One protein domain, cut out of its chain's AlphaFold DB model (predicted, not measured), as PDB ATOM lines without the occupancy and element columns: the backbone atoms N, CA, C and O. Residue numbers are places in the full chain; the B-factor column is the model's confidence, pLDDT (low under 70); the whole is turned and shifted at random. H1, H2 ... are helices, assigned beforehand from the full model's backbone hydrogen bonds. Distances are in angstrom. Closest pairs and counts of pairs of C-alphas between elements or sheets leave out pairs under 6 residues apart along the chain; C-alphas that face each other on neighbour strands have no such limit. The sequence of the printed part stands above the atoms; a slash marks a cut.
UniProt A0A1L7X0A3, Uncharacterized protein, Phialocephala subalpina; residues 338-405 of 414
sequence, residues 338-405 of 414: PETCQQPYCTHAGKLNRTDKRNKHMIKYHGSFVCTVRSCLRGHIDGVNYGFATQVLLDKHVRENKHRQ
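AT A GLANCE: This is residues 338 to 405 of the 414 residues of an uncharacterized protein of Phialocephala subalpina (UniProt A0A1L7X0A3). This part has little regular structure: two short helices stand at different places along an elongated body, H1 with the looped residues 338 to 354 beside it and H2 with the looped link, residues 366 to 390, beside it. Within that link, short antiparallel pairings tie residues 367 to 369 to 387 to 388, and 380 to 381 to 384 to 385. The printed part has 68 residues with H1 then H2 and no named strand; the class is all helix, though the named elements hold only 21 residues. It is compact, with a radius of gyration of the C-alphas of 12.5 A, and spans 40 by 23 by 17 A.

IN THESE COORDINATES: H1, the longest helix, is residues 355 to 365, 15.0 A long, from C-alpha 355 at (-51.471, 8.532, 3.028). H2 is residues 391 to 400, 14.2 A long, ending with C-alpha 400 at (-33.187, 15.759, -20.978).

HOW THE PARTS SIT: H1 and H2 are apart. In both, every O i to N i+4 pair is within hydrogen-bond range.

THE WHOLE: The C-alphas of Pro 338 and Gln 405, the two farthest apart, are 40.0 A apart. The link from H1 to H2 is long, 25 residues. The printed part has no cut. Its mean pLDDT is 91.0; residues 404 to 405 are under 70.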
ATOM      1  N   PRO A 338     -43.124  14.845  11.764       93.31
ATOM      2  CA  PRO A 338     -43.015  14.687  10.327       93.31
ATOM      3  C   PRO A 338     -42.589  13.261   9.971       93.31
ATOM      4  O   PRO A 338     -41.456  12.857  10.209       93.31
ATOM      5  N   GLU A 339     -43.476  12.521   9.320       94.56
ATOM      6  CA  GLU A 339     -43.127  11.242   8.724       94.56
ATOM      7  C   GLU A 339     -42.400  11.499   7.406       94.56
ATOM      8  O   GLU A 339     -42.929  12.152   6.500       94.56
ATOM      9  N   THR A 340     -41.185  10.983   7.284       95.00
ATOM     10  CA  THR A 340     -40.390  11.046   6.056       95.00
ATOM     11  C   THR A 340     -40.544   9.763   5.242       95.00
ATOM     12  O   THR A 340     -41.084   8.752   5.705       95.00
ATOM     13  N   CYS A 341     -40.101   9.803   3.983       95.62
ATOM     14  CA  CYS A 341     -40.039   8.591   3.176       95.62
ATOM     15  C   CYS A 341     -38.998   7.635   3.768       95.62
ATOM     16  O   CYS A 341     -37.874   8.043   4.037       95.62
ATOM     17  N   GLN A 342     -39.379   6.370   3.943       94.31
ATOM     18  CA  GLN A 342     -38.514   5.327   4.505       94.31
ATOM     19  C   GLN A 342     -37.642   4.635   3.450       94.31
ATOM     20  O   GLN A 342     -36.838   3.771   3.785       94.31
ATOM     21  N   GLN A 343     -37.804   4.980   2.168       92.62
ATOM     22  CA  GLN A 343     -36.907   4.476   1.135       92.62
ATOM     23  C   GLN A 343     -35.511   5.076   1.354       92.62
ATOM     24  O   GLN A 343     -35.413   6.289   1.585       92.62
ATOM     25  N   PRO A 344     -34.440   4.264   1.284       90.06
ATOM     26  CA  PRO A 344     -33.080   4.752   1.482       90.06
ATOM     27  C   PRO A 344     -32.772   5.870   0.477       90.06
ATOM     28  O   PRO A 344     -33.452   6.014  -0.523       90.06
ATOM     29  N   TYR A 345     -31.814   6.754   0.749       88.81
ATOM     30  CA  TYR A 345     -31.409   7.825  -0.187       88.81
ATOM     31  C   TYR A 345     -32.525   8.759  -0.712       88.81
ATOM     32  O   TYR A 345     -32.265   9.612  -1.566       88.81
ATOM     33  N   CYS A 346     -33.761   8.652  -0.215       91.50
ATOM     34  CA  CYS A 346     -34.843   9.521  -0.623       91.50
ATOM     35  C   CYS A 346     -34.595  10.904  -0.027       91.50
ATOM     36  O   CYS A 346     -34.706  11.127   1.174       91.50
ATOM     37  N   THR A 347     -34.271  11.866  -0.887       88.00
ATOM     38  CA  THR A 347     -33.939  13.237  -0.477       88.00
ATOM     39  C   THR A 347     -35.166  14.076  -0.116       88.00
ATOM     40  O   THR A 347     -35.051  15.270   0.174       88.00
ATOM     41  N   HIS A 348     -36.367  13.492  -0.144       86.31
ATOM     42  CA  HIS A 348     -37.590  14.219   0.149       86.31
ATOM     43  C   HIS A 348     -37.749  14.454   1.654       86.31
ATOM     44  O   HIS A 348     -38.311  13.636   2.372       86.31
ATOM     45  N   ALA A 349     -37.321  15.631   2.106       83.44
ATOM     46  CA  ALA A 349     -37.474  16.092   3.489       83.44
ATOM     47  C   ALA A 349     -38.896  16.603   3.831       83.44
ATOM     48  O   ALA A 349     -39.103  17.236   4.863       83.44
ATOM     49  N   GLY A 350     -39.877  16.408   2.942       86.50
ATOM     50  CA  GLY A 350     -41.246  16.877   3.149       86.50
ATOM     51  C   GLY A 350     -42.037  15.987   4.111       86.50
ATOM     52  O   GLY A 350     -41.837  14.777   4.140       86.50
ATOM     53  N   LYS A 351     -42.989  16.582   4.848       91.06
ATOM     54  CA  LYS A 351     -43.927  15.842   5.709       91.06
ATOM     55  C   LYS A 351     -44.852  14.950   4.866       91.06
ATOM     56  O   LYS A 351     -45.654  15.463   4.078       91.06
ATOM     57  N   LEU A 352     -44.778  13.633   5.056       95.06
ATOM     58  CA  LEU A 352     -45.593  12.604   4.392       95.06
ATOM     59  C   LEU A 352     -46.613  11.942   5.336       95.06
ATOM     60  O   LEU A 352     -47.106  10.854   5.039       95.06
ATOM     61  N   ASN A 353     -47.009  12.648   6.398       93.88
ATOM     62  CA  ASN A 353     -47.957  12.217   7.440       93.88
ATOM     63  C   ASN A 353     -49.342  11.790   6.919       93.88
ATOM     64  O   ASN A 353     -50.169  11.227   7.633       93.88
ATOM     65  N   ARG A 354     -49.648  12.112   5.661       94.12
ATOM     66  CA  ARG A 354     -50.905  11.756   5.010       94.12
ATOM     67  C   ARG A 354     -50.681  10.686   3.957       94.12
ATOM     68  O   ARG A 354     -49.865  10.874   3.054       94.12
ATOM     69  N   THR A 355     -51.511   9.647   3.984       93.19
ATOM     70  CA  THR A 355     -51.471   8.532   3.028       93.19
ATOM     71  C   THR A 355     -51.540   8.996   1.574       93.19
ATOM     72  O   THR A 355     -50.773   8.517   0.750       93.19
ATOM     73  N   ASP A 356     -52.380   9.981   1.233       93.62
ATOM     74  CA  ASP A 356     -52.467  10.494  -0.143       93.62
ATOM     75  C   ASP A 356     -51.188  11.219  -0.589       93.62
ATOM     76  O   ASP A 356     -50.759  11.087  -1.737       93.62
ATOM     77  N   LYS A 357     -50.538  11.954   0.323       94.69
ATOM     78  CA  LYS A 357     -49.257  12.620   0.054       94.69
ATOM     79  C   LYS A 357     -48.127  11.610  -0.062       94.69
ATOM     80  O   LYS A 357     -47.340  11.719  -0.999       94.69
ATOM     81  N   ARG A 358     -48.096  10.616   0.828       95.38
ATOM     82  CA  ARG A 358     -47.149   9.503   0.787       95.38
ATOM     83  C   ARG A 358     -47.291   8.712  -0.509       95.38
ATOM     84  O   ARG A 358     -46.311   8.573  -1.221       95.38
ATOM     85  N   ASN A 359     -48.499   8.307  -0.893       95.25
ATOM     86  CA  ASN A 359     -48.744   7.579  -2.140       95.25
ATOM     87  C   ASN A 359     -48.348   8.405  -3.366       95.25
ATOM     88  O   ASN A 359     -47.664   7.907  -4.255       95.25
ATOM     89  N   LYS A 360     -48.707   9.696  -3.399       95.12
ATOM     90  CA  LYS A 360     -48.281  10.594  -4.477       95.12
ATOM     91  C   LYS A 360     -46.757  10.733  -4.538       95.12
ATOM     92  O   LYS A 360     -46.201  10.800  -5.631       95.12
ATOM     93  N   HIS A 361     -46.093  10.791  -3.387       95.50
ATOM     94  CA  HIS A 361     -44.639  10.804  -3.296       95.50
ATOM     95  C   HIS A 361     -44.042   9.490  -3.824       95.50
ATOM     96  O   HIS A 361     -43.209   9.542  -4.724       95.50
ATOM     97  N   MET A 362     -44.532   8.336  -3.360       95.25
ATOM     98  CA  MET A 362     -44.094   7.015  -3.817       95.25
ATOM     99  C   MET A 362     -44.237   6.869  -5.330       95.25
ATOM    100  O   MET A 362     -43.273   6.548  -6.003       95.25
ATOM    101  N   ILE A 363     -45.387   7.218  -5.903       93.25
ATOM    102  CA  ILE A 363     -45.599   7.135  -7.355       93.25
ATOM    103  C   ILE A 363     -44.649   8.075  -8.119       93.25
ATOM    104  O   ILE A 363     -44.133   7.721  -9.174       93.25
ATOM    105  N   LYS A 364     -44.410   9.290  -7.607       93.56
ATOM    106  CA  LYS A 364     -43.608  10.311  -8.305       93.56
ATOM    107  C   LYS A 364     -42.092  10.070  -8.222       93.56
ATOM    108  O   LYS A 364     -41.372  10.423  -9.160       93.56
ATOM    109  N   TYR A 365     -41.609   9.563  -7.090       92.06
ATOM    110  CA  TYR A 365     -40.178   9.446  -6.786       92.06
ATOM    111  C   TYR A 365     -39.677   7.999  -6.734       92.06
ATOM    112  O   TYR A 365     -38.484   7.779  -6.914       92.06
ATOM    113  N   HIS A 366     -40.582   7.041  -6.541       93.81
ATOM    114  CA  HIS A 366     -40.318   5.604  -6.434       93.81
ATOM    115  C   HIS A 366     -41.239   4.812  -7.377       93.81
ATOM    116  O   HIS A 366     -41.761   3.753  -7.028       93.81
ATOM    117  N   GLY A 367     -41.515   5.374  -8.558       93.94
ATOM    118  CA  GLY A 367     -42.379   4.736  -9.545       93.94
ATOM    119  C   GLY A 367     -41.722   3.509 -10.184       93.94
ATOM    120  O   GLY A 367     -40.516   3.292 -10.063       93.94
ATOM    121  N   SER A 368     -42.516   2.700 -10.884       94.31
ATOM    122  CA  SER A 368     -42.065   1.437 -11.486       94.31
ATOM    123  C   SER A 368     -41.147   1.617 -12.699       94.31
ATOM    124  O   SER A 368     -40.398   0.705 -13.038       94.31
ATOM    125  N   PHE A 369     -41.184   2.775 -13.362       95.69
ATOM    126  CA  PHE A 369     -40.415   3.025 -14.581       95.69
ATOM    127  C   PHE A 369     -39.030   3.574 -14.233       95.69
ATOM    128  O   PHE A 369     -38.861   4.779 -14.073       95.69
ATOM    129  N   VAL A 370     -38.035   2.706 -14.076       94.56
ATOM    130  CA  VAL A 370     -36.659   3.082 -13.698       94.56
ATOM    131  C   VAL A 370     -35.774   3.372 -14.909       94.56
ATOM    132  O   VAL A 370     -35.876   2.726 -15.949       94.56
ATOM    133  N   CYS A 371     -34.860   4.334 -14.759       93.81
ATOM    134  CA  CYS A 371     -33.813   4.558 -15.753       93.81
ATOM    135  C   CYS A 371     -32.782   3.421 -15.687       93.81
ATOM    136  O   CYS A 371     -32.220   3.149 -14.630       93.81
ATOM    137  N   THR A 372     -32.503   2.771 -16.817       92.69
ATOM    138  CA  THR A 372     -31.571   1.630 -16.894       92.69
ATOM    139  C   THR A 372     -30.097   2.042 -16.931       92.69
ATOM    140  O   THR A 372     -29.208   1.194 -16.858       92.69
ATOM    141  N   VAL A 373     -29.804   3.342 -17.027       91.12
ATOM    142  CA  VAL A 373     -28.428   3.850 -17.017       91.12
ATOM    143  C   VAL A 373     -27.825   3.685 -15.623       91.12
ATOM    144  O   VAL A 373     -28.283   4.303 -14.666       91.12
ATOM    145  N   ARG A 374     -26.750   2.892 -15.520       87.38
ATOM    146  CA  ARG A 374     -26.096   2.513 -14.250       87.38
ATOM    147  C   ARG A 374     -25.645   3.699 -13.386       87.38
ATOM    148  O   ARG A 374     -25.604   3.576 -12.170       87.38
ATOM    149  N   SER A 375     -25.297   4.830 -13.996       89.25
ATOM    150  CA  SER A 375     -24.878   6.052 -13.292       89.25
ATOM    151  C   SER A 375     -26.034   7.003 -12.958       89.25
ATOM    152  O   SER A 375     -25.804   8.087 -12.424       89.25
ATOM    153  N   CYS A 376     -27.277   6.645 -13.287       91.19
ATOM    154  CA  CYS A 376     -28.419   7.511 -13.059       91.19
ATOM    155  C   CYS A 376     -28.958   7.378 -11.628       91.19
ATOM    156  O   CYS A 376     -29.363   6.301 -11.200       91.19
ATOM    157  N   LEU A 377     -29.083   8.510 -10.928       87.50
ATOM    158  CA  LEU A 377     -29.689   8.585  -9.587       87.50
ATOM    159  C   LEU A 377     -31.184   8.201  -9.555       87.50
ATOM    160  O   LEU A 377     -31.736   7.958  -8.491       87.50
ATOM    161  N   ARG A 378     -31.846   8.170 -10.718       89.38
ATOM    162  CA  ARG A 378     -33.247   7.743 -10.916       89.38
ATOM    163  C   ARG A 378     -33.351   6.297 -11.437       89.38
ATOM    164  O   ARG A 378     -34.353   5.908 -12.039       89.38
ATOM    165  N   GLY A 379     -32.271   5.534 -11.299       87.38
ATOM    166  CA  GLY A 379     -32.221   4.115 -11.621       87.38
ATOM    167  C   GLY A 379     -32.525   3.241 -10.409       87.38
ATOM    168  O   GLY A 379     -33.298   3.608  -9.520       87.38
ATOM    169  N   HIS A 380     -31.905   2.068 -10.390       86.75
ATOM    170  CA  HIS A 380     -32.003   1.114  -9.296       86.75
ATOM    171  C   HIS A 380     -30.773   1.246  -8.390       86.75
ATOM    172  O   HIS A 380     -29.653   0.987  -8.836       86.75
ATOM    173  N   ILE A 381     -30.973   1.654  -7.136       86.06
ATOM    174  CA  ILE A 381     -29.899   1.835  -6.144       86.06
ATOM    175  C   ILE A 381     -30.177   0.867  -4.995       86.06
ATOM    176  O   ILE A 381     -31.244   0.933  -4.389       86.06
ATOM    177  N   ASP A 382     -29.245  -0.053  -4.738       85.69
ATOM    178  CA  ASP A 382     -29.281  -1.004  -3.616       85.69
ATOM    179  C   ASP A 382     -30.596  -1.785  -3.454       85.69
ATOM    180  O   ASP A 382     -31.119  -1.935  -2.354       85.69
ATOM    181  N   GLY A 383     -31.172  -2.283  -4.553       83.50
ATOM    182  CA  GLY A 383     -32.434  -3.040  -4.483       83.50
ATOM    183  C   GLY A 383     -33.697  -2.186  -4.588       83.50
ATOM    184  O   GLY A 383     -34.794  -2.735  -4.649       83.50
ATOM    185  N   VAL A 384     -33.565  -0.856  -4.599       86.44
ATOM    186  CA  VAL A 384     -34.697   0.071  -4.537       86.44
ATOM    187  C   VAL A 384     -34.863   0.840  -5.845       86.44
ATOM    188  O   VAL A 384     -33.913   1.384  -6.412       86.44
ATOM    189  N   ASN A 385     -36.114   0.917  -6.303       86.12
ATOM    190  CA  ASN A 385     -36.508   1.651  -7.501       86.12
ATOM    191  C   ASN A 385     -36.731   3.142  -7.199       86.12
ATOM    192  O   ASN A 385     -37.639   3.500  -6.447       86.12
ATOM    193  N   TYR A 386     -35.970   4.021  -7.860       90.00
ATOM    194  CA  TYR A 386     -36.199   5.480  -7.869       90.00
ATOM    195  C   TYR A 386     -36.782   5.935  -9.205       90.00
ATOM    196  O   TYR A 386     -36.330   6.909  -9.814       90.00
ATOM    197  N   GLY A 387     -37.763   5.177  -9.689       90.56
ATOM    198  CA  GLY A 387     -38.334   5.370 -11.009       90.56
ATOM    199  C   GLY A 387     -39.383   6.475 -11.083       90.56
ATOM    200  O   GLY A 387     -39.677   7.213 -10.135       90.56
ATOM    201  N   PHE A 388     -39.956   6.587 -12.271       95.00
ATOM    202  CA  PHE A 388     -40.967   7.558 -12.642       95.00
ATOM    203  C   PHE A 388     -42.363   6.948 -12.562       95.00
ATOM    204  O   PHE A 388     -42.548   5.740 -12.709       95.00
ATOM    205  N   ALA A 389     -43.361   7.810 -12.371       95.38
ATOM    206  CA  ALA A 389     -44.763   7.405 -12.325       95.38
ATOM    207  C   ALA A 389     -45.248   6.776 -13.642       95.38
ATOM    208  O   ALA A 389     -46.151   5.946 -13.634       95.38
ATOM    209  N   THR A 390     -44.682   7.207 -14.773       96.31
ATOM    210  CA  THR A 390     -45.097   6.794 -16.118       96.31
ATOM    211  C   THR A 390     -43.894   6.685 -17.053       96.31
ATOM    212  O   THR A 390     -42.900   7.397 -16.876       96.31
ATOM    213  N   GLN A 391     -44.019   5.858 -18.098       96.56
ATOM    214  CA  GLN A 391     -43.020   5.739 -19.167       96.56
ATOM    215  C   GLN A 391     -42.729   7.094 -19.833       96.56
ATOM    216  O   GLN A 391     -41.576   7.439 -20.050       96.56
ATOM    217  N   VAL A 392     -43.754   7.927 -20.046       96.44
ATOM    218  CA  VAL A 392     -43.604   9.267 -20.650       96.44
ATOM    219  C   VAL A 392     -42.645  10.159 -19.848       96.44
ATOM    220  O   VAL A 392     -41.854  10.910 -20.423       96.44
ATOM    221  N   LEU A 393     -42.694  10.089 -18.512       96.06
ATOM    222  CA  LEU A 393     -41.775  10.838 -17.649       96.06
ATOM    223  C   LEU A 393     -40.355  10.262 -17.684       96.06
ATOM    224  O   LEU A 393     -39.397  11.036 -17.649       96.06
ATOM    225  N   LEU A 394     -40.218   8.938 -17.793       95.69
ATOM    226  CA  LEU A 394     -38.928   8.283 -18.001       95.69
ATOM    227  C   LEU A 394     -38.307   8.700 -19.343       95.69
ATOM    228  O   LEU A 394     -37.159   9.135 -19.372       95.69
ATOM    229  N   ASP A 395     -39.065   8.667 -20.438       94.25
ATOM    230  CA  ASP A 395     -38.583   9.057 -21.768       94.25
ATOM    231  C   ASP A 395     -38.170  10.532 -21.806       94.25
ATOM    232  O   ASP A 395     -37.159  10.905 -22.409       94.25
ATOM    233  N   LYS A 396     -38.934  11.400 -21.130       95.62
ATOM    234  CA  LYS A 396     -38.560  12.804 -20.935       95.62
ATOM    235  C   LYS A 396     -37.229  12.915 -20.184       95.62
ATOM    236  O   LYS A 396     -36.331  13.603 -20.660       95.62
ATOM    237  N   HIS A 397     -37.078  12.202 -19.068       94.62
ATOM    238  CA  HIS A 397     -35.843  12.188 -18.288       94.62
ATOM    239  C   HIS A 397     -34.632  11.719 -19.111       94.62
ATOM    240  O   HIS A 397     -33.586  12.367 -19.063       94.62
ATOM    241  N   VAL A 398     -34.778  10.634 -19.880       93.62
ATOM    242  CA  VAL A 398     -33.727  10.080 -20.751       93.62
ATOM    243  C   VAL A 398     -33.279  11.103 -21.791       93.62
ATOM    244  O   VAL A 398     -32.075  11.315 -21.958       93.62
ATOM    245  N   ARG A 399     -34.229  11.798 -22.433       93.56
ATOM    246  CA  ARG A 399     -33.928  12.864 -23.402       93.56
ATOM    247  C   ARG A 399     -33.214  14.054 -22.760       93.56
ATOM    248  O   ARG A 399     -32.208  14.514 -23.292       93.56
ATOM    249  N   GLU A 400     -33.710  14.547 -21.626       94.12
ATOM    250  CA  GLU A 400     -33.187  15.759 -20.978       94.12
ATOM    251  C   GLU A 400     -31.804  15.556 -20.351       94.12
ATOM    252  O   GLU A 400     -30.946  16.430 -20.450       94.12
ATOM    253  N   ASN A 401     -31.551  14.389 -19.755       90.50
ATOM    254  CA  ASN A 401     -30.280  14.101 -19.085       90.50
ATOM    255  C   ASN A 401     -29.198  13.606 -20.048       90.50
ATOM    256  O   ASN A 401     -28.105  13.258 -19.610       90.50
ATOM    257  N   LYS A 402     -29.494  13.585 -21.359       85.62
ATOM    258  CA  LYS A 402     -28.600  13.079 -22.408       85.62
ATOM    259  C   LYS A 402     -28.006  11.731 -22.019       85.62
ATOM    260  O   LYS A 402     -26.822  11.479 -22.253       85.62
ATOM    261  N   HIS A 403     -28.845  10.867 -21.446       84.38
ATOM    262  CA  HIS A 403     -28.564   9.446 -21.332       84.38
ATOM    263  C   HIS A 403     -28.476   8.942 -22.764       84.38
ATOM    264  O   HIS A 403     -29.478   8.573 -23.374       84.38
ATOM    265  N   ARG A 404     -27.287   9.087 -23.359       66.69
ATOM    266  CA  ARG A 404     -26.995   8.670 -24.726       66.69
ATOM    267  C   ARG A 404     -27.505   7.246 -24.802       66.69
ATOM    268  O   ARG A 404     -27.177   6.481 -23.902       66.69
ATOM    269  N   GLN A 405     -28.349   6.929 -25.783       58.12
ATOM    270  CA  GLN A 405     -28.871   5.579 -25.972       58.12
ATOM    271  C   GLN A 405     -27.679   4.619 -26.021       58.12
ATOM    272  O   GLN A 405     -27.043   4.460 -27.062       58.12
TER     273      GLN A 405